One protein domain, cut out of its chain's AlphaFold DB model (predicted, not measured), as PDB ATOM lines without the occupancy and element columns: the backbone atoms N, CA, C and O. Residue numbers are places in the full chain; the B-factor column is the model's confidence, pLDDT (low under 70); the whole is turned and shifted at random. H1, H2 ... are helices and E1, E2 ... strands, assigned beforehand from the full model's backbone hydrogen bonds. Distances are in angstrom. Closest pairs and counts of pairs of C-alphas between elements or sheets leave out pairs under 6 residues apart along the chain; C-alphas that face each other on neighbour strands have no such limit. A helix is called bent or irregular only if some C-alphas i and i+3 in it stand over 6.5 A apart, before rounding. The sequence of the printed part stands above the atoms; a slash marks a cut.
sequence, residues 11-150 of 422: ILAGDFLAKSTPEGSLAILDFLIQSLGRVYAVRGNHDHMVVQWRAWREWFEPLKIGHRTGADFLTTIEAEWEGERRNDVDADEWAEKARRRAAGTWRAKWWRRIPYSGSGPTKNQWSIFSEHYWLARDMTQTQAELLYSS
ATOM      1  N   ILE A  11     -39.294  58.572  10.730       97.50
ATOM      2  CA  ILE A  11     -39.413  57.159  10.365       97.50
ATOM      3  C   ILE A  11     -39.497  57.066   8.840       97.50
ATOM      4  O   ILE A  11     -40.406  57.638   8.240       97.50
ATOM      5  N   LEU A  12     -38.559  56.352   8.219       97.31
ATOM      6  CA  LEU A  12     -38.594  56.034   6.790       97.31
ATOM      7  C   LEU A  12     -39.469  54.796   6.555       97.31
ATOM      8  O   LEU A  12     -39.287  53.772   7.215       97.31
ATOM      9  N   ALA A  13     -40.390  54.873   5.592       96.94
ATOM     10  CA  ALA A  13     -41.338  53.800   5.265       96.94
ATOM     11  C   ALA A  13     -40.766  52.721   4.313       96.94
ATOM     12  O   ALA A  13     -41.520  51.989   3.673       96.94
ATOM     13  N   GLY A  14     -39.440  52.610   4.212       96.44
ATOM     14  CA  GLY A  14     -38.741  51.616   3.389       96.44
ATOM     15  C   GLY A  14     -38.406  52.056   1.974       96.44
ATOM     16  O   GLY A  14     -38.730  53.168   1.566       96.44
ATOM     17  N   ASP A  15     -37.715  51.162   1.266       96.12
ATOM     18  CA  ASP A  15     -37.116  51.388  -0.054       96.12
ATOM     19  C   ASP A  15     -36.229  52.642  -0.075       96.12
ATOM     20  O   ASP A  15     -36.292  53.484  -0.971       96.12
ATOM     21  N   PHE A  16     -35.391  52.773   0.951       94.25
ATOM     22  CA  PHE A  16     -34.427  53.866   1.059       94.25
ATOM     23  C   PHE A  16     -33.079  53.530   0.395       94.25
ATOM     24  O   PHE A  16     -32.236  54.414   0.249       94.25
ATOM     25  N   LEU A  17     -32.887  52.284  -0.055       95.38
ATOM     26  CA  LEU A  17     -31.790  51.833  -0.913       95.38
ATOM     27  C   LEU A  17     -32.277  51.477  -2.322       95.38
ATOM     28  O   LEU A  17     -33.431  51.104  -2.526       95.38
ATOM     29  N   ALA A  18     -31.358  51.512  -3.292       88.88
ATOM     30  CA  ALA A  18     -31.598  51.104  -4.682       88.88
ATOM     31  C   ALA A  18     -32.738  51.877  -5.386       88.88
ATOM     32  O   ALA A  18     -33.549  51.314  -6.130       88.88
ATOM     33  N   LYS A  19     -32.839  53.169  -5.048       84.81
ATOM     34  CA  LYS A  19     -33.799  54.177  -5.546       84.81
ATOM     35  C   LYS A  19     -33.121  55.534  -5.800       84.81
ATOM     36  O   LYS A  19     -33.788  56.559  -5.932       84.81
ATOM     37  N   SER A  20     -31.790  55.557  -5.813       84.62
ATOM     38  CA  SER A  20     -30.954  56.743  -6.024       84.62
ATOM     39  C   SER A  20     -29.626  56.314  -6.657       84.62
ATOM     40  O   SER A  20     -29.548  55.210  -7.177       84.62
ATOM     41  N   THR A  21     -28.584  57.148  -6.669       90.06
ATOM     42  CA  THR A  21     -27.256  56.645  -7.062       90.06
ATOM     43  C   THR A  21     -26.706  55.701  -5.981       90.06
ATOM     44  O   THR A  21     -27.154  55.766  -4.826       90.06
ATOM     45  N   PRO A  22     -25.718  54.841  -6.295       90.75
ATOM     46  CA  PRO A  22     -25.064  54.019  -5.281       90.75
ATOM     47  C   PRO A  22     -24.538  54.844  -4.099       90.75
ATOM     48  O   PRO A  22     -24.793  54.513  -2.943       90.75
ATOM     49  N   GLU A  23     -23.909  55.988  -4.378       93.38
ATOM     50  CA  GLU A  23     -23.382  56.904  -3.360       93.38
ATOM     51  C   GLU A  23     -24.502  57.519  -2.517       93.38
ATOM     52  O   GLU A  23     -24.361  57.637  -1.303       93.38
ATOM     53  N   GLY A  24     -25.630  57.879  -3.140       94.06
ATOM     54  CA  GLY A  24     -26.802  58.395  -2.434       94.06
ATOM     55  C   GLY A  24     -27.392  57.368  -1.469       94.06
ATOM     56  O   GLY A  24     -27.686  57.694  -0.321       94.06
ATOM     57  N   SER A  25     -27.492  56.112  -1.903       95.31
ATOM     58  CA  SER A  25     -27.996  55.014  -1.073       95.31
ATOM     59  C   SER A  25     -27.078  54.744   0.128       95.31
ATOM     60  O   SER A  25     -27.559  54.600   1.251       95.31
ATOM     61  N   LEU A  26     -25.754  54.736  -0.073       96.31
ATOM     62  CA  LEU A  26     -24.791  54.581   1.025       96.31
ATOM     63  C   LEU A  26     -24.797  55.790   1.975       96.31
ATOM     64  O   LEU A  26     -24.765  55.609   3.191       96.31
ATOM     65  N   ALA A  27     -24.942  57.011   1.451       96.44
ATOM     66  CA  ALA A  27     -25.056  58.220   2.267       96.44
ATOM     67  C   ALA A  27     -26.316  58.221   3.152       96.44
ATOM     68  O   ALA A  27     -26.283  58.739   4.270       96.44
ATOM     69  N   ILE A  28     -27.421  57.618   2.696       95.88
ATOM     70  CA  ILE A  28     -28.616  57.422   3.529       95.88
ATOM     71  C   ILE A  28     -28.309  56.493   4.711       95.88
ATOM     72  O   ILE A  28     -28.729  56.785   5.832       95.88
ATOM     73  N   LEU A  29     -27.548  55.410   4.503       96.62
ATOM     74  CA  LEU A  29     -27.129  54.532   5.603       96.62
ATOM     75  C   LEU A  29     -26.240  55.274   6.602       96.62
ATOM     76  O   LEU A  29     -26.465  55.166   7.806       96.62
ATOM     77  N   ASP A  30     -25.287  56.074   6.124       97.19
ATOM     78  CA  ASP A  30     -24.439  56.892   6.998       97.19
ATOM     79  C   ASP A  30     -25.258  57.899   7.807       97.19
ATOM     80  O   ASP A  30     -25.043  58.053   9.012       97.19
ATOM     81  N   PHE A  31     -26.246  58.542   7.180       96.25
ATOM     82  CA  PHE A  31     -27.166  59.446   7.863       96.25
ATOM     83  C   PHE A  31     -27.973  58.734   8.958       96.25
ATOM     84  O   PHE A  31     -28.111  59.267  10.063       96.25
ATOM     85  N   LEU A  32     -28.476  57.526   8.685       96.06
ATOM     86  CA  LEU A  32     -29.194  56.714   9.670       96.06
ATOM     87  C   LEU A  32     -28.291  56.319  10.847       96.06
ATOM     88  O   LEU A  32     -28.709  56.458  11.995       96.06
ATOM     89  N   ILE A  33     -27.048  55.899  10.582       96.75
ATOM     90  CA  ILE A  33     -26.054  55.575  11.622       96.75
ATOM     91  C   ILE A  33     -25.773  56.801  12.501       96.75
ATOM     92  O   ILE A  33     -25.773  56.707  13.727       96.75
ATOM     93  N   GLN A  34     -25.562  57.966  11.888       95.88
ATOM     94  CA  GLN A  34     -25.279  59.213  12.607       95.88
ATOM     95  C   GLN A  34     -26.480  59.722  13.418       95.88
ATOM     96  O   GLN A  34     -26.301  60.488  14.364       95.88
ATOM     97  N   SER A  35     -27.691  59.285  13.069       95.06
ATOM     98  CA  SER A  35     -28.950  59.766  13.647       95.06
ATOM     99  C   SER A  35     -29.680  58.712  14.491       95.06
ATOM    100  O   SER A  35     -30.886  58.842  14.743       95.06
ATOM    101  N   LEU A  36     -28.976  57.665  14.934       92.19
ATOM    102  CA  LEU A  36     -29.541  56.603  15.768       92.19
ATOM    103  C   LEU A  36     -30.251  57.170  17.008       92.19
ATOM    104  O   LEU A  36     -29.772  58.083  17.679       92.19
ATOM    105  N   GLY A  37     -31.432  56.622  17.304       91.44
ATOM    106  CA  GLY A  37     -32.303  57.089  18.389       91.44
ATOM    107  C   GLY A  37     -33.220  58.262  18.020       91.44
ATOM    108  O   GLY A  37     -34.081  58.631  18.818       91.44
ATOM    109  N   ARG A  38     -33.072  58.843  16.821       94.62
ATOM    110  CA  ARG A  38     -33.950  59.905  16.293       94.62
ATOM    111  C   ARG A  38     -34.511  59.590  14.920       94.62
ATOM    112  O   ARG A  38     -35.627  60.004  14.613       94.62
ATOM    113  N   VAL A  39     -33.769  58.855  14.104       96.12
ATOM    114  CA  VAL A  39     -34.233  58.407  12.796       96.12
ATOM    115  C   VAL A  39     -34.297  56.889  12.790       96.12
ATOM    116  O   VAL A  39     -33.344  56.209  13.162       96.12
ATOM    117  N   TYR A  40     -35.446  56.373  12.379       96.19
ATOM    118  CA  TYR A  40     -35.717  54.953  12.233       96.19
ATOM    119  C   TYR A  40     -36.089  54.663  10.786       96.19
ATOM    120  O   TYR A  40     -36.552  55.541  10.057       96.19
ATOM    121  N   ALA A  41     -35.930  53.415  10.373       96.44
ATOM    122  CA  ALA A  41     -36.348  52.969   9.060       96.44
ATOM    123  C   ALA A  41     -36.988  51.591   9.164       96.44
ATOM    124  O   ALA A  41     -36.532  50.729   9.917       96.44
ATOM    125  N   VAL A  42     -38.058  51.398   8.404       97.62
ATOM    126  CA  VAL A  42     -38.626  50.082   8.137       97.62
ATOM    127  C   VAL A  42     -38.053  49.585   6.821       97.62
ATOM    128  O   VAL A  42     -37.868  50.369   5.902       97.62
ATOM    129  N   ARG A  43     -37.749  48.295   6.723       96.75
ATOM    130  CA  ARG A  43     -37.151  47.694   5.528       96.75
ATOM    131  C   ARG A  43     -38.201  47.477   4.433       96.75
ATOM    132  O   ARG A  43     -39.219  46.832   4.687       96.75
ATOM    133  N   GLY A  44     -37.928  47.974   3.230       97.06
ATOM    134  CA  GLY A  44     -38.687  47.687   2.011       97.06
ATOM    135  C   GLY A  44     -38.138  46.510   1.207       97.06
ATOM    136  O   GLY A  44     -37.156  45.866   1.595       97.06
ATOM    137  N   ASN A  45     -38.782  46.190   0.083       95.62
ATOM    138  CA  ASN A  45     -38.377  45.054  -0.744       95.62
ATOM    139  C   ASN A  45     -37.027  45.292  -1.438       95.62
ATOM    140  O   ASN A  45     -36.252  44.342  -1.562       95.62
ATOM    141  N   HIS A  46     -36.699  46.529  -1.832       95.62
ATOM    142  CA  HIS A  46     -35.375  46.851  -2.377       95.62
ATOM    143  C   HIS A  46     -34.292  46.729  -1.302       95.62
ATOM    144  O   HIS A  46     -33.281  46.062  -1.524       95.62
ATOM    145  N   ASP A  47     -34.537  47.275  -0.110       97.44
ATOM    146  CA  ASP A  47     -33.622  47.162   1.030       97.44
ATOM    147  C   ASP A  47     -33.350  45.684   1.374       97.44
ATOM    148  O   ASP A  47     -32.218  45.275   1.638       97.44
ATOM    149  N   HIS A  48     -34.393  44.845   1.319       96.44
ATOM    150  CA  HIS A  48     -34.280  43.412   1.580       96.44
ATOM    151  C   HIS A  48     -33.461  42.666   0.516       96.44
ATOM    152  O   HIS A  48     -32.723  41.743   0.860       96.44
ATOM    153  N   MET A  49     -33.520  43.069  -0.754       95.88
ATOM    154  CA  MET A  49     -32.665  42.493  -1.800       95.88
ATOM    155  C   MET A  49     -31.179  42.801  -1.568       95.88
ATOM    156  O   MET A  49     -30.333  41.938  -1.802       95.88
ATOM    157  N   VAL A  50     -30.848  43.992  -1.056       97.38
ATOM    158  CA  VAL A  50     -29.464  44.323  -0.673       97.38
ATOM    159  C   VAL A  50     -29.001  43.439   0.488       97.38
ATOM    160  O   VAL A  50     -27.905  42.885   0.441       97.38
ATOM    161  N   VAL A  51     -29.859  43.222   1.494       97.00
ATOM    162  CA  VAL A  51     -29.593  42.292   2.612       97.00
ATOM    163  C   VAL A  51     -29.311  40.878   2.118       97.00
ATOM    164  O   VAL A  51     -28.362  40.246   2.575       97.00
ATOM    165  N   GLN A  52     -30.122  40.381   1.183       96.38
ATOM    166  CA  GLN A  52     -29.954  39.052   0.597       96.38
ATOM    167  C   GLN A  52     -28.596  38.911  -0.097       96.38
ATOM    168  O   GLN A  52     -27.870  37.946   0.158       96.38
ATOM    169  N   TRP A  53     -28.222  39.893  -0.921       97.88
ATOM    170  CA  TRP A  53     -26.914  39.909  -1.566       97.88
ATOM    171  C   TRP A  53     -25.772  40.007  -0.563       97.88
ATOM    172  O   TRP A  53     -24.806  39.255  -0.684       97.88
ATOM    173  N   ARG A  54     -25.886  40.871   0.449       97.75
ATOM    174  CA  ARG A  54     -24.850  41.050   1.470       97.75
ATOM    175  C   ARG A  54     -24.600  39.760   2.246       97.75
ATOM    176  O   ARG A  54     -23.461  39.302   2.295       97.75
ATOM    177  N   ALA A  55     -25.658  39.124   2.743       97.62
ATOM    178  CA  ALA A  55     -25.558  37.860   3.467       97.62
ATOM    179  C   ALA A  55     -24.982  36.738   2.588       97.62
ATOM    180  O   ALA A  55     -24.174  35.924   3.040       97.62
ATOM    181  N   TRP A  56     -25.358  36.700   1.304       98.31
ATOM    182  CA  TRP A  56     -24.777  35.747   0.363       98.31
ATOM    183  C   TRP A  56     -23.282  35.991   0.143       98.31
ATOM    184  O   TRP A  56     -22.522  35.025   0.133       98.31
ATOM    185  N   ARG A  57     -22.839  37.249   0.005       98.00
ATOM    186  CA  ARG A  57     -21.416  37.590  -0.149       98.00
ATOM    187  C   ARG A  57     -20.610  37.209   1.088       98.00
ATOM    188  O   ARG A  57     -19.578  36.563   0.942       98.00
ATOM    189  N   GLU A  58     -21.119  37.507   2.283       97.69
ATOM    190  CA  GLU A  58     -20.496  37.131   3.563       97.69
ATOM    191  C   GLU A  58     -20.284  35.615   3.685       97.69
ATOM    192  O   GLU A  58     -19.279  35.163   4.232       97.69
ATOM    193  N   TRP A  59     -21.190  34.812   3.121       98.06
ATOM    194  CA  TRP A  59     -21.011  33.365   3.008       98.06
ATOM    195  C   TRP A  59     -20.072  32.958   1.864       98.06
ATOM    196  O   TRP A  59     -19.245  32.064   2.041       98.06
ATOM    197  N   PHE A  60     -20.215  33.565   0.683       98.44
ATOM    198  CA  PHE A  60     -19.567  33.135  -0.555       98.44
ATOM    199  C   PHE A  60     -18.085  33.500  -0.605       98.44
ATOM    200  O   PHE A  60     -17.258  32.664  -0.968       98.44
ATOM    201  N   GLU A  61     -17.744  34.740  -0.262       98.31
ATOM    202  CA  GLU A  61     -16.390  35.286  -0.343       98.31
ATOM    203  C   GLU A  61     -15.333  34.458   0.407       98.31
ATOM    204  O   GLU A  61     -14.302  34.152  -0.206       98.31
ATOM    205  N   PRO A  62     -15.563  34.016   1.663       98.38
ATOM    206  CA  PRO A  62     -14.583  33.222   2.404       98.38
ATOM    207  C   PRO A  62     -14.500  31.755   1.958       98.38
ATOM    208  O   PRO A  62     -13.601  31.037   2.405       98.38
ATOM    209  N   LEU A  63     -15.403  31.266   1.092       98.19
ATOM    210  CA  LEU A  63     -15.309  29.895   0.583       98.19
ATOM    211  C   LEU A  63     -13.976  29.691  -0.128       98.19
ATOM    212  O   LEU A  63     -13.517  30.554  -0.868       98.19
ATOM    213  N   LYS A  64     -13.388  28.503   0.025       97.62
ATOM    214  CA  LYS A  64     -12.138  28.126  -0.638       97.62
ATOM    215  C   LYS A  64     -12.333  26.862  -1.464       97.62
ATOM    216  O   LYS A  64     -12.700  25.814  -0.935       97.62
ATOM    217  N   ILE A  65     -12.068  26.946  -2.766       94.75
ATOM    218  CA  ILE A  65     -12.094  25.795  -3.680       94.75
ATOM    219  C   ILE A  65     -10.728  25.705  -4.358       94.75
ATOM    220  O   ILE A  65     -10.395  26.490  -5.247       94.75
ATOM    221  N   GLY A  66      -9.923  24.731  -3.929       92.25
ATOM    222  CA  GLY A  66      -8.526  24.632  -4.341       92.25
ATOM    223  C   GLY A  66      -7.704  25.795  -3.777       92.25
ATOM    224  O   GLY A  66      -7.663  25.999  -2.566       92.25
ATOM    225  N   HIS A  67      -7.051  26.551  -4.658       93.75
ATOM    226  CA  HIS A  67      -6.187  27.680  -4.290       93.75
ATOM    227  C   HIS A  67      -6.877  29.051  -4.376       93.75
ATOM    228  O   HIS A  67      -6.222  30.051  -4.114       93.75
ATOM    229  N   ARG A  68      -8.162  29.113  -4.753       95.69
ATOM    230  CA  ARG A  68      -8.917  30.368  -4.909       95.69
ATOM    231  C   ARG A  68     -10.013  30.488  -3.867       95.69
ATOM    232  O   ARG A  68     -10.599  29.475  -3.463       95.69
ATOM    233  N   THR A  69     -10.295  31.721  -3.489       98.31
ATOM    234  CA  THR A  69     -11.427  32.101  -2.650       98.31
ATOM    235  C   THR A  69     -12.630  32.527  -3.491       98.31
ATOM    236  O   THR A  69     -12.511  32.755  -4.701       98.31
ATOM    237  N   GLY A  70     -13.800  32.638  -2.859       98.25
ATOM    238  CA  GLY A  70     -14.967  33.248  -3.487       98.25
ATOM    239  C   GLY A  70     -14.699  34.706  -3.838       98.25
ATOM    240  O   GLY A  70     -15.037  35.124  -4.941       98.25
ATOM    241  N   ALA A  71     -13.999  35.439  -2.967       98.31
ATOM    242  CA  ALA A  71     -13.583  36.818  -3.217       98.31
ATOM    243  C   ALA A  71     -12.710  36.947  -4.481       98.31
ATOM    244  O   ALA A  71     -12.967  37.813  -5.321       98.31
ATOM    245  N   ASP A  72     -11.742  36.041  -4.680       98.12
ATOM    246  CA  ASP A  72     -10.913  36.014  -5.899       98.12
ATOM    247  C   ASP A  72     -11.767  35.793  -7.155       98.12
ATOM    248  O   ASP A  72     -11.521  36.376  -8.217       98.12
ATOM    249  N   PHE A  73     -12.770  34.918  -7.050       98.31
ATOM    250  CA  PHE A  73     -13.673  34.628  -8.153       98.31
ATOM    251  C   PHE A  73     -14.590  35.816  -8.471       98.31
ATOM    252  O   PHE A  73     -14.699  36.165  -9.646       98.31
ATOM    253  N   LEU A  74     -15.190  36.456  -7.458       98.31
ATOM    254  CA  LEU A  74     -16.016  37.656  -7.639       98.31
ATOM    255  C   LEU A  74     -15.212  38.786  -8.263       98.31
ATOM    256  O   LEU A  74     -15.625  39.295  -9.294       98.31
ATOM    257  N   THR A  75     -14.015  39.073  -7.743       98.25
ATOM    258  CA  THR A  75     -13.108  40.084  -8.313       98.25
ATOM    259  C   THR A  75     -12.858  39.841  -9.805       98.25
ATOM    260  O   THR A  75     -12.841  40.771 -10.607       98.25
ATOM    261  N   THR A  76     -12.695  38.572 -10.196       97.44
ATOM    262  CA  THR A  76     -12.483  38.198 -11.599       97.44
ATOM    263  C   THR A  76     -13.716  38.497 -12.456       97.44
ATOM    264  O   THR A  76     -13.593  39.156 -13.484       97.44
ATOM    265  N   ILE A  77     -14.902  38.018 -12.062       97.62
ATOM    266  CA  ILE A  77     -16.118  38.182 -12.877       97.62
ATOM    267  C   ILE A  77     -16.658  39.617 -12.845       97.62
ATOM    268  O   ILE A  77     -17.240  40.049 -13.830       97.62
ATOM    269  N   GLU A  78     -16.434  40.358 -11.757       97.50
ATOM    270  CA  GLU A  78     -16.744  41.785 -11.641       97.50
ATOM    271  C   GLU A  78     -15.918  42.588 -12.650       97.50
ATOM    272  O   GLU A  78     -16.477  43.392 -13.388       97.50
ATOM    273  N   ALA A  79     -14.613  42.317 -12.762       96.56
ATOM    274  CA  ALA A  79     -13.762  42.958 -13.763       96.56
ATOM    275  C   ALA A  79     -14.138  42.570 -15.206       96.56
ATOM    276  O   ALA A  79     -14.122  43.421 -16.097       96.56
ATOM    277  N   GLU A  80     -14.486  41.298 -15.448       96.06
ATOM    278  CA  GLU A  80     -14.966  40.834 -16.760       96.06
ATOM    279  C   GLU A  80     -16.291  41.523 -17.147       96.06
ATOM    280  O   GLU A  80     -16.437  41.971 -18.284       96.06
ATOM    281  N   TRP A  81     -17.232  41.657 -16.209       95.94
ATOM    282  CA  TRP A  81     -18.496  42.368 -16.418       95.94
ATOM    283  C   TRP A  81     -18.288  43.863 -16.675       95.94
ATOM    284  O   TRP A  81     -18.865  44.421 -17.605       95.94
ATOM    285  N   GLU A  82     -17.424  44.511 -15.896       92.94
ATOM    286  CA  GLU A  82     -17.150  45.944 -16.007       92.94
ATOM    287  C   GLU A  82     -16.571  46.331 -17.379       92.94
ATOM    288  O   GLU A  82     -16.837  47.418 -17.901       92.94
ATOM    289  N   GLY A  83     -15.814  45.420 -17.999       92.00
ATOM    290  CA  GLY A  83     -15.333  45.572 -19.372       92.00
ATOM    291  C   GLY A  83     -16.436  45.473 -20.432       92.00
ATOM    292  O   GLY A  83     -16.336  46.121 -21.472       92.00
ATOM    293  N   GLU A  84     -17.492  44.704 -20.166       90.62
ATOM    294  CA  GLU A  84     -18.567  44.393 -21.117       90.62
ATOM    295  C   GLU A  84     -19.786  45.308 -20.974       90.62
ATOM    296  O   GLU A  84     -20.442  45.602 -21.972       90.62
ATOM    297  N   ARG A  85     -20.077  45.827 -19.772       86.75
ATOM    298  CA  ARG A  85     -21.270  46.660 -19.523       86.75
ATOM    299  C   ARG A  85     -21.328  47.932 -20.373       86.75
ATOM    300  O   ARG A  85     -22.394  48.501 -20.570       86.75
ATOM    301  N   ARG A  86     -20.184  48.377 -20.905       80.88
ATOM    302  CA  ARG A  86     -20.090  49.510 -21.845       80.88
ATOM    303  C   ARG A  86     -20.768  49.234 -23.191       80.88
ATOM    304  O   ARG A  86     -21.044  50.178 -23.921       80.88
ATOM    305  N   ASN A  87     -21.030  47.968 -23.503       84.12
ATOM    306  CA  ASN A  87     -21.645  47.517 -24.748       84.12
ATOM    307  C   ASN A  87     -23.175  47.350 -24.637       84.12
ATOM    308  O   ASN A  87     -23.752  46.670 -25.480       84.12
ATOM    309  N   ASP A  88     -23.818  47.923 -23.606       81.75
ATOM    310  CA  ASP A  88     -25.273  47.839 -23.361       81.75
ATOM    311  C   ASP A  88     -25.801  46.390 -23.284       81.75
ATOM    312  O   ASP A  88     -26.881  46.046 -23.761       81.75
ATOM    313  N   VAL A  89     -24.985  45.496 -22.716       87.56
ATOM    314  CA  VAL A  89     -25.342  44.086 -22.516       87.56
ATOM    315  C   VAL A  89     -26.128  43.949 -21.217       87.56
ATOM    316  O   VAL A  89     -25.719  44.486 -20.192       87.56
ATOM    317  N   ASP A  90     -27.220  43.186 -21.239       91.00
ATOM    318  CA  ASP A  90     -27.986  42.849 -20.038       91.00
ATOM    319  C   ASP A  90     -27.178  41.944 -19.082       91.00
ATOM    320  O   ASP A  90     -26.519  40.986 -19.503       91.00
ATOM    321  N   ALA A  91     -27.228  42.245 -17.781       92.31
ATOM    322  CA  ALA A  91     -26.426  41.556 -16.770       92.31
ATOM    323  C   ALA A  91     -26.809  40.079 -16.604       92.31
ATOM    324  O   ALA A  91     -25.928  39.222 -16.467       92.31
ATOM    325  N   ASP A  92     -28.104  39.763 -16.673       92.38
ATOM    326  CA  ASP A  92     -28.589  38.392 -16.548       92.38
ATOM    327  C   ASP A  92     -28.220  37.579 -17.796       92.38
ATOM    328  O   ASP A  92     -27.747  36.441 -17.689       92.38
ATOM    329  N   GLU A  93     -28.339  38.176 -18.987       92.88
ATOM    330  CA  GLU A  93     -27.897  37.556 -20.238       92.88
ATOM    331  C   GLU A  93     -26.384  37.282 -20.233       92.88
ATOM    332  O   GLU A  93     -25.933  36.192 -20.616       92.88
ATOM    333  N   TRP A  94     -25.585  38.251 -19.780       95.19
ATOM    334  CA  TRP A  94     -24.141  38.085 -19.650       95.19
ATOM    335  C   TRP A  94     -23.794  36.966 -18.668       95.19
ATOM    336  O   TRP A  94     -22.997  36.079 -19.000       95.19
ATOM    337  N   ALA A  95     -24.424  36.954 -17.490       95.50
ATOM    338  CA  ALA A  95     -24.181  35.950 -16.461       95.50
ATOM    339  C   ALA A  95     -24.531  34.542 -16.959       95.50
ATOM    340  O   ALA A  95     -23.772  33.597 -16.743       95.50
ATOM    341  N   GLU A  96     -25.633  34.387 -17.691       94.62
ATOM    342  CA  GLU A  96     -26.026  33.112 -18.291       94.62
ATOM    343  C   GLU A  96     -25.015  32.635 -19.350       94.62
ATOM    344  O   GLU A  96     -24.602  31.468 -19.353       94.62
ATOM    345  N   LYS A  97     -24.514  33.534 -20.210       95.69
ATOM    346  CA  LYS A  97     -23.423  33.213 -21.152       95.69
ATOM    347  C   LYS A  97     -22.144  32.813 -20.412       95.69
ATOM    348  O   LYS A  97     -21.492  31.839 -20.802       95.69
ATOM    349  N   ALA A  98     -21.789  33.519 -19.340       96.31
ATOM    350  CA  ALA A  98     -20.615  33.219 -18.527       96.31
ATOM    351  C   ALA A  98     -20.726  31.844 -17.841       96.31
ATOM    352  O   ALA A  98     -19.766  31.069 -17.865       96.31
ATOM    353  N   ARG A  99     -21.911  31.481 -17.329       97.31
ATOM    354  CA  ARG A  99     -22.202  30.139 -16.788       97.31
ATOM    355  C   ARG A  99     -21.985  29.046 -17.832       97.31
ATOM    356  O   ARG A  99     -21.323  28.051 -17.537       97.31
ATOM    357  N   ARG A 100     -22.488  29.239 -19.057       97.12
ATOM    358  CA  ARG A 100     -22.312  28.280 -20.166       97.12
ATOM    359  C   ARG A 100     -20.845  28.118 -20.551       97.12
ATOM    360  O   ARG A 100     -20.370  26.991 -20.650       97.12
ATOM    361  N   ARG A 101     -20.104  29.223 -20.690       96.69
ATOM    362  CA  ARG A 101     -18.653  29.205 -20.972       96.69
ATOM    363  C   ARG A 101     -17.849  28.535 -19.858       96.69
ATOM    364  O   ARG A 101     -16.816  27.930 -20.120       96.69
ATOM    365  N   ALA A 102     -18.311  28.636 -18.613       97.19
ATOM    366  CA  ALA A 102     -17.658  28.012 -17.474       97.19
ATOM    367  C   ALA A 102     -17.875  26.492 -17.392       97.19
ATOM    368  O   ALA A 102     -17.146  25.840 -16.638       97.19
ATOM    369  N   ALA A 103     -18.839  25.919 -18.121       96.19
ATOM    370  CA  ALA A 103     -19.115  24.486 -18.100       96.19
ATOM    371  C   ALA A 103     -17.858  23.668 -18.447       96.19
ATOM    372  O   ALA A 103     -17.114  23.993 -19.365       96.19
ATOM    373  N   GLY A 104     -17.579  22.623 -17.662       95.12
ATOM    374  CA  GLY A 104     -16.369  21.801 -17.819       95.12
ATOM    375  C   GLY A 104     -15.069  22.434 -17.300       95.12
ATOM    376  O   GLY A 104     -14.051  21.753 -17.233       95.12
ATOM    377  N   THR A 105     -15.087  23.698 -16.868       96.25
ATOM    378  CA  THR A 105     -13.915  24.381 -16.296       96.25
ATOM    379  C   THR A 105     -13.956  24.405 -14.763       96.25
ATOM    380  O   THR A 105     -14.972  24.102 -14.130       96.25
ATOM    381  N   TRP A 106     -12.867  24.858 -14.134       93.94
ATOM    382  CA  TRP A 106     -12.827  25.094 -12.687       93.94
ATOM    383  C   TRP A 106     -13.866  26.132 -12.215       93.94
ATOM    384  O   TRP A 106     -14.338  26.049 -11.078       93.94
ATOM    385  N   ARG A 107     -14.272  27.070 -13.090       96.50
ATOM    386  CA  ARG A 107     -15.251  28.131 -12.795       96.50
ATOM    387  C   ARG A 107     -16.675  27.593 -12.619       96.50
ATOM    388  O   ARG A 107     -17.472  28.223 -11.931       96.50
ATOM    389  N   ALA A 108     -16.994  26.408 -13.156       96.81
ATOM    390  CA  ALA A 108     -18.329  25.808 -13.042       96.81
ATOM    391  C   ALA A 108     -18.775  25.640 -11.580       96.81
ATOM    392  O   ALA A 108     -19.938  25.859 -11.244       96.81
ATOM    393  N   LYS A 109     -17.848  25.265 -10.687       96.19
ATOM    394  CA  LYS A 109     -18.154  25.083  -9.259       96.19
ATOM    395  C   LYS A 109     -18.550  26.400  -8.588       96.19
ATOM    396  O   LYS A 109     -19.417  26.375  -7.717       96.19
ATOM    397  N   TRP A 110     -17.941  27.509  -8.990       97.88
ATOM    398  CA  TRP A 110     -18.237  28.831  -8.452       97.88
ATOM    399  C   TRP A 110     -19.560  29.373  -8.977       97.88
ATOM    400  O   TRP A 110     -20.427  29.719  -8.183       97.88
ATOM    401  N   TRP A 111     -19.776  29.319 -10.293       97.31
ATOM    402  CA  TRP A 111     -21.034  29.748 -10.905       97.31
ATOM    403  C   TRP A 111     -22.255  29.020 -10.332       97.31
ATOM    404  O   TRP A 111     -23.263  29.659 -10.060       97.31
ATOM    405  N   ARG A 112     -22.165  27.716 -10.027       95.94
ATOM    406  CA  ARG A 112     -23.262  26.971  -9.367       95.94
ATOM    407  C   ARG A 112     -23.674  27.503  -7.988       95.94
ATOM    408  O   ARG A 112     -24.725  27.116  -7.496       95.94
ATOM    409  N   ARG A 113     -22.836  28.317  -7.345       96.75
ATOM    410  CA  ARG A 113     -23.091  28.924  -6.029       96.75
ATOM    411  C   ARG A 113     -23.571  30.371  -6.130       96.75
ATOM    412  O   ARG A 113     -23.962  30.930  -5.111       96.75
ATOM    413  N   ILE A 114     -23.543  30.956  -7.329       96.81
ATOM    414  CA  ILE A 114     -24.162  32.249  -7.613       96.81
ATOM    415  C   ILE A 114     -25.636  31.994  -7.942       96.81
ATOM    416  O   ILE A 114     -25.898  31.261  -8.908       96.81
ATOM    417  N   PRO A 115     -26.578  32.587  -7.192       95.50
ATOM    418  CA  PRO A 115     -28.008  32.504  -7.458       95.50
ATOM    419  C   PRO A 115     -28.352  32.856  -8.906       95.50
ATOM    420  O   PRO A 115     -27.658  33.642  -9.551       95.50
ATOM    421  N   TYR A 116     -29.392  32.221  -9.437       92.56
ATOM    422  CA  TYR A 116     -29.957  32.604 -10.727       92.56
ATOM    423  C   TYR A 116     -30.911  33.774 -10.524       92.56
ATOM    424  O   TYR A 116     -31.588  33.838  -9.496       92.56
ATOM    425  N   SER A 117     -31.001  34.647 -11.524       90.81
ATOM    426  CA  SER A 117     -32.050  35.657 -11.580       90.81
ATOM    427  C   SER A 117     -33.419  34.979 -11.499       90.81
ATOM    428  O   SER A 117     -33.665  33.957 -12.152       90.81
ATOM    429  N   GLY A 118     -34.318  35.537 -10.694       85.44
ATOM    430  CA  GLY A 118     -35.679  35.030 -10.585       85.44
ATOM    431  C   GLY A 118     -36.443  35.125 -11.910       85.44
ATOM    432  O   GLY A 118     -36.069  35.853 -12.832       85.44
ATOM    433  N   SER A 119     -37.543  34.383 -12.010       82.62
ATOM    434  CA  SER A 119     -38.406  34.345 -13.193       82.62
ATOM    435  C   SER A 119     -39.844  34.713 -12.827       82.62
ATOM    436  O   SER A 119     -40.265  34.597 -11.676       82.62
ATOM    437  N   GLY A 120     -40.607  35.218 -13.803       82.06
ATOM    438  CA  GLY A 120     -42.004  35.612 -13.600       82.06
ATOM    439  C   GLY A 120     -42.178  36.569 -12.403       82.06
ATOM    440  O   GLY A 120     -41.621  37.672 -12.432       82.06
ATOM    441  N   PRO A 121     -42.911  36.176 -11.338       69.00
ATOM    442  CA  PRO A 121     -43.102  36.982 -10.131       69.00
ATOM    443  C   PRO A 121     -41.828  37.378  -9.368       69.00
ATOM    444  O   PRO A 121     -41.877  38.285  -8.547       69.00
ATOM    445  N   THR A 122     -40.693  36.727  -9.608       78.69
ATOM    446  CA  THR A 122     -39.417  37.056  -8.949       78.69
ATOM    447  C   THR A 122     -38.391  37.632  -9.916       78.69
ATOM    448  O   THR A 122     -37.220  37.755  -9.567       78.69
ATOM    449  N   LYS A 123     -38.813  38.024 -11.127       79.25
ATOM    450  CA  LYS A 123     -37.944  38.692 -12.104       79.25
ATOM    451  C   LYS A 123     -37.195  39.863 -11.447       79.25
ATOM    452  O   LYS A 123     -37.797  40.622 -10.690       79.25
ATOM    453  N   ASN A 124     -35.901  39.981 -11.744       76.12
ATOM    454  CA  ASN A 124     -34.927  40.927 -11.173       76.12
ATOM    455  C   ASN A 124     -34.453  40.625  -9.738       76.12
ATOM    456  O   ASN A 124     -33.478  41.226  -9.291       76.12
ATOM    457  N   GLN A 125     -35.064  39.682  -9.012       87.31
ATOM    458  CA  GLN A 125     -34.453  39.178  -7.778       87.31
ATOM    459  C   GLN A 125     -33.200  38.380  -8.125       87.31
ATOM    460  O   GLN A 125     -33.200  37.640  -9.108       87.31
ATOM    461  N   TRP A 126     -32.150  38.512  -7.313       94.38
ATOM    462  CA  TRP A 126     -30.891  37.783  -7.500       94.38
ATOM    463  C   TRP A 126     -30.216  37.984  -8.870       94.38
ATOM    464  O   TRP A 126     -29.402  37.161  -9.288       94.38
ATOM    465  N   SER A 127     -30.485  39.107  -9.541       93.81
ATOM    466  CA  SER A 127     -29.709  39.534 -10.709       93.81
ATOM    467  C   SER A 127     -28.306  39.971 -10.273       93.81
ATOM    468  O   SER A 127     -28.151  40.919  -9.491       93.81
ATOM    469  N   ILE A 128     -27.276  39.227 -10.684       95.50
ATOM    470  CA  ILE A 128     -25.882  39.559 -10.357       95.50
ATOM    471  C   ILE A 128     -25.475  40.826 -11.115       95.50
ATOM    472  O   ILE A 128     -25.901  41.031 -12.244       95.50
ATOM    473  N   PHE A 129     -24.674  41.688 -10.488       95.25
ATOM    474  CA  PHE A 129     -24.324  43.025 -10.994       95.25
ATOM    475  C   PHE A 129     -25.485  44.017 -11.120       95.25
ATOM    476  O   PHE A 129     -25.291  45.114 -11.647       95.25
ATOM    477  N   SER A 130     -26.663  43.681 -10.590       93.19
ATOM    478  CA  SER A 130     -27.699  44.675 -10.310       93.19
ATOM    479  C   SER A 130     -27.195  45.740  -9.333       93.19
ATOM    480  O   SER A 130     -26.223  45.540  -8.600       93.19
ATOM    481  N   GLU A 131     -27.902  46.864  -9.263       93.56
ATOM    482  CA  GLU A 131     -27.650  47.898  -8.256       93.56
ATOM    483  C   GLU A 131     -27.610  47.313  -6.832       93.56
ATOM    484  O   GLU A 131     -26.714  47.630  -6.054       93.56
ATOM    485  N   HIS A 132     -28.514  46.380  -6.507       96.50
ATOM    486  CA  HIS A 132     -28.545  45.718  -5.199       96.50
ATOM    487  C   HIS A 132     -27.283  44.905  -4.905       96.50
ATOM    488  O   HIS A 132     -26.830  44.880  -3.760       96.50
ATOM    489  N   TYR A 133     -26.711  44.249  -5.921       97.06
ATOM    490  CA  TYR A 133     -25.453  43.511  -5.795       97.06
ATOM    491  C   TYR A 133     -24.289  44.453  -5.475       97.06
ATOM    492  O   TYR A 133     -23.497  44.166  -4.575       97.06
ATOM    493  N   TRP A 134     -24.197  45.579  -6.188       96.56
ATOM    494  CA  TRP A 134     -23.127  46.557  -5.983       96.56
ATOM    495  C   TRP A 134     -23.244  47.260  -4.638       96.56
ATOM    496  O   TRP A 134     -22.262  47.326  -3.910       96.56
ATOM    497  N   LEU A 135     -24.452  47.654  -4.227       97.56
ATOM    498  CA  LEU A 135     -24.682  48.206  -2.889       97.56
ATOM    499  C   LEU A 135     -24.248  47.239  -1.784       97.56
ATOM    500  O   LEU A 135     -23.592  47.643  -0.828       97.56
ATOM    501  N   ALA A 136     -24.567  45.950  -1.921       97.62
ATOM    502  CA  ALA A 136     -24.140  44.931  -0.965       97.62
ATOM    503  C   ALA A 136     -22.612  44.745  -0.926       97.62
ATOM    504  O   ALA A 136     -22.053  44.447   0.134       97.62
ATOM    505  N   ARG A 137     -21.945  44.908  -2.074       97.06
ATOM    506  CA  ARG A 137     -20.485  44.844  -2.210       97.06
ATOM    507  C   ARG A 137     -19.805  46.066  -1.591       97.06
ATOM    508  O   ARG A 137     -18.795  45.904  -0.918       97.06
ATOM    509  N   ASP A 138     -20.348  47.258  -1.824       96.56
ATOM    510  CA  ASP A 138     -19.711  48.534  -1.474       96.56
ATOM    511  C   ASP A 138     -19.998  48.990  -0.039       96.56
ATOM    512  O   ASP A 138     -19.258  49.808   0.507       96.56
ATOM    513  N   MET A 139     -21.046  48.460   0.600       95.88
ATOM    514  CA  MET A 139     -21.385  48.852   1.966       95.88
ATOM    515  C   MET A 139     -20.349  48.390   3.000       95.88
ATOM    516  O   MET A 139     -19.786  47.291   2.937       95.88
ATOM    517  N   THR A 140     -20.145  49.212   4.024       97.31
ATOM    518  CA  THR A 140     -19.310  48.862   5.179       97.31
ATOM    519  C   THR A 140     -20.003  47.832   6.078       97.31
ATOM    520  O   THR A 140     -21.211  47.603   5.987       97.31
ATOM    521  N   GLN A 141     -19.249  47.210   6.991       97.12
ATOM    522  CA  GLN A 141     -19.827  46.272   7.959       97.12
ATOM    523  C   GLN A 141     -20.860  46.946   8.876       97.12
ATOM    524  O   GLN A 141     -21.929  46.392   9.105       97.12
ATOM    525  N   THR A 142     -20.592  48.171   9.334       97.75
ATOM    526  CA  THR A 142     -21.522  48.931  10.186       97.75
ATOM    527  C   THR A 142     -22.821  49.277   9.453       97.75
ATOM    528  O   THR A 142     -23.905  49.195  10.029       97.75
ATOM    529  N   GLN A 143     -22.738  49.614   8.163       97.75
ATOM    530  CA  GLN A 143     -23.914  49.832   7.316       97.75
ATOM    531  C   GLN A 143     -24.742  48.548   7.143       97.75
ATOM    532  O   GLN A 143     -25.969  48.593   7.239       97.75
ATOM    533  N   ALA A 144     -24.085  47.398   6.955       97.62
ATOM    534  CA  ALA A 144     -24.761  46.103   6.894       97.62
ATOM    535  C   ALA A 144     -25.472  45.758   8.218       97.62
ATOM    536  O   ALA A 144     -26.628  45.343   8.203       97.62
ATOM    537  N   GLU A 145     -24.828  45.990   9.365       96.88
ATOM    538  CA  GLU A 145     -25.403  45.749  10.700       96.88
ATOM    539  C   GLU A 145     -26.654  46.600  10.971       96.88
ATOM    540  O   GLU A 145     -27.662  46.095  11.485       96.88
ATOM    541  N   LEU A 146     -26.642  47.875  10.567       95.81
ATOM    542  CA  LEU A 146     -27.834  48.727  10.597       95.81
ATOM    543  C   LEU A 146     -28.963  48.127   9.741       95.81
ATOM    544  O   LEU A 146     -30.115  48.034  10.173       95.81
ATOM    545  N   LEU A 147     -28.648  47.703   8.518       95.56
ATOM    546  CA  LEU A 147     -29.652  47.182   7.596       95.56
ATOM    547  C   LEU A 147     -30.230  45.834   8.065       95.56
ATOM    548  O   LEU A 147     -31.430  45.584   7.933       95.56
ATOM    549  N   TYR A 148     -29.404  44.975   8.668       96.38
ATOM    550  CA  TYR A 148     -29.837  43.716   9.278       96.38
ATOM    551  C   TYR A 148     -30.784  43.937  10.459       96.38
ATOM    552  O   TYR A 148     -31.790  43.226  10.565       96.38
ATOM    553  N   SER A 149     -30.505  44.944  11.290       95.19
ATOM    554  CA  SER A 149     -31.317  45.299  12.461       95.19
ATOM    555  C   SER A 149     -32.585  46.102  12.136       95.19
ATOM    556  O   SER A 149     -33.473  46.204  12.983       95.19
ATOM    557  N   SER A 150     -32.726  46.616  10.912       95.56
ATOM    558  CA  SER A 150     -33.905  47.382  10.487       95.56
ATOM    559  C   SER A 150     -35.168  46.499  10.431       95.56
ATOM    560  O   SER A 150     -35.191  45.510   9.690       95.56
TER     561      SER A 150
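What this domain is: This is residues 11 to 150 of the 422 residues of the protein "Metallo-dependent phosphatase" of Sparassis crispa (UniProt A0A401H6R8). The domain is built of two helical lobes placed end to end: in the first, H6 and H7 sit between H1 and H2, and in the second, H3, H4 and H5 make a loose triangle. The link from H2 to H3 and the long stretch of residues 112 to 130 join the lobes, and E1 lies at the far end of the first, where residues 11 to 12 pair with its residues 40 to 41. The printed part has 140 residues with seven named helices and one named strand, in the order H1 E1 H2 H3 H4 H5 H6 H7; its class is mostly helix. It is compact, with a radius of gyration of the C-alphas of 16.2 A, but elongated in outline, spanning 54 by 32 by 27 A.

How they stand to each other: H1, residues 22 to 34, touches H6, residues 131 to 138, with residues 22 to 26 alone; the closest C-alphas, of Pro 22 and Leu 135, are 6.3 A apart. H1 also touches H7, residues 141 to 149, about perpendicular at 75 degrees, closest at the C-alphas of Leu 29 and Gln 143, 5.9 A. E1, residues 39 to 41, pairs with no named strand; residues 11 to 12 pair with its residues 40 to 41, parallel. H2, residues 45 to 60, is apart from H1. It touches H6 at a steep tilt of 47 degrees, the same way, with the C-alphas of Arg 54 and Ala 136 closest at 4.6 A. With residues 47 to 54 alone it touches H7, closest at the C-alphas of Val 51 and Tyr 148, 6.8 A. H3, residues 70 to 87, only just touches H4, residues 91 to 102, with 3 pairs of C-alphas within 8 A, the closest being Arg 85 and Ala 91, 7.8 A. H4 touches H5, residues 108 to 111, closest at the C-alphas of Ala 102 and Ala 108, 5.0 A. Every O i to N i+4 pair is within hydrogen-bond range in H1, H2, H4, H6 and H7, and 12 of 14 in H3; H5 is too short for such a pair, and its one O i to N i+3 pair is not within range.

Where its parts are: H1 begins at C-alpha 22, (-25.064, 54.019, -5.281), and is 18.6 A long. H2 measures 22.3 A, H3 26.5 A and H4 16.1 A; E1 measures 6.9 A, H5 5.2 A and H6 10.5 A. H3 is irregular, but only just: C-alphas 83 and 86 are 6.7 A apart. H7, 12.4 A long, ends at C-alpha 149, (-31.317, 45.299, 12.461).

The domain as a whole: The two C-alphas farthest apart, of Arg 38 and Gly 104, are 54.1 A apart. The printed part has no cut, and its long link runs from H5 to H6. Mean pLDDT of the printed part is 94.4; residue 121 is under 70.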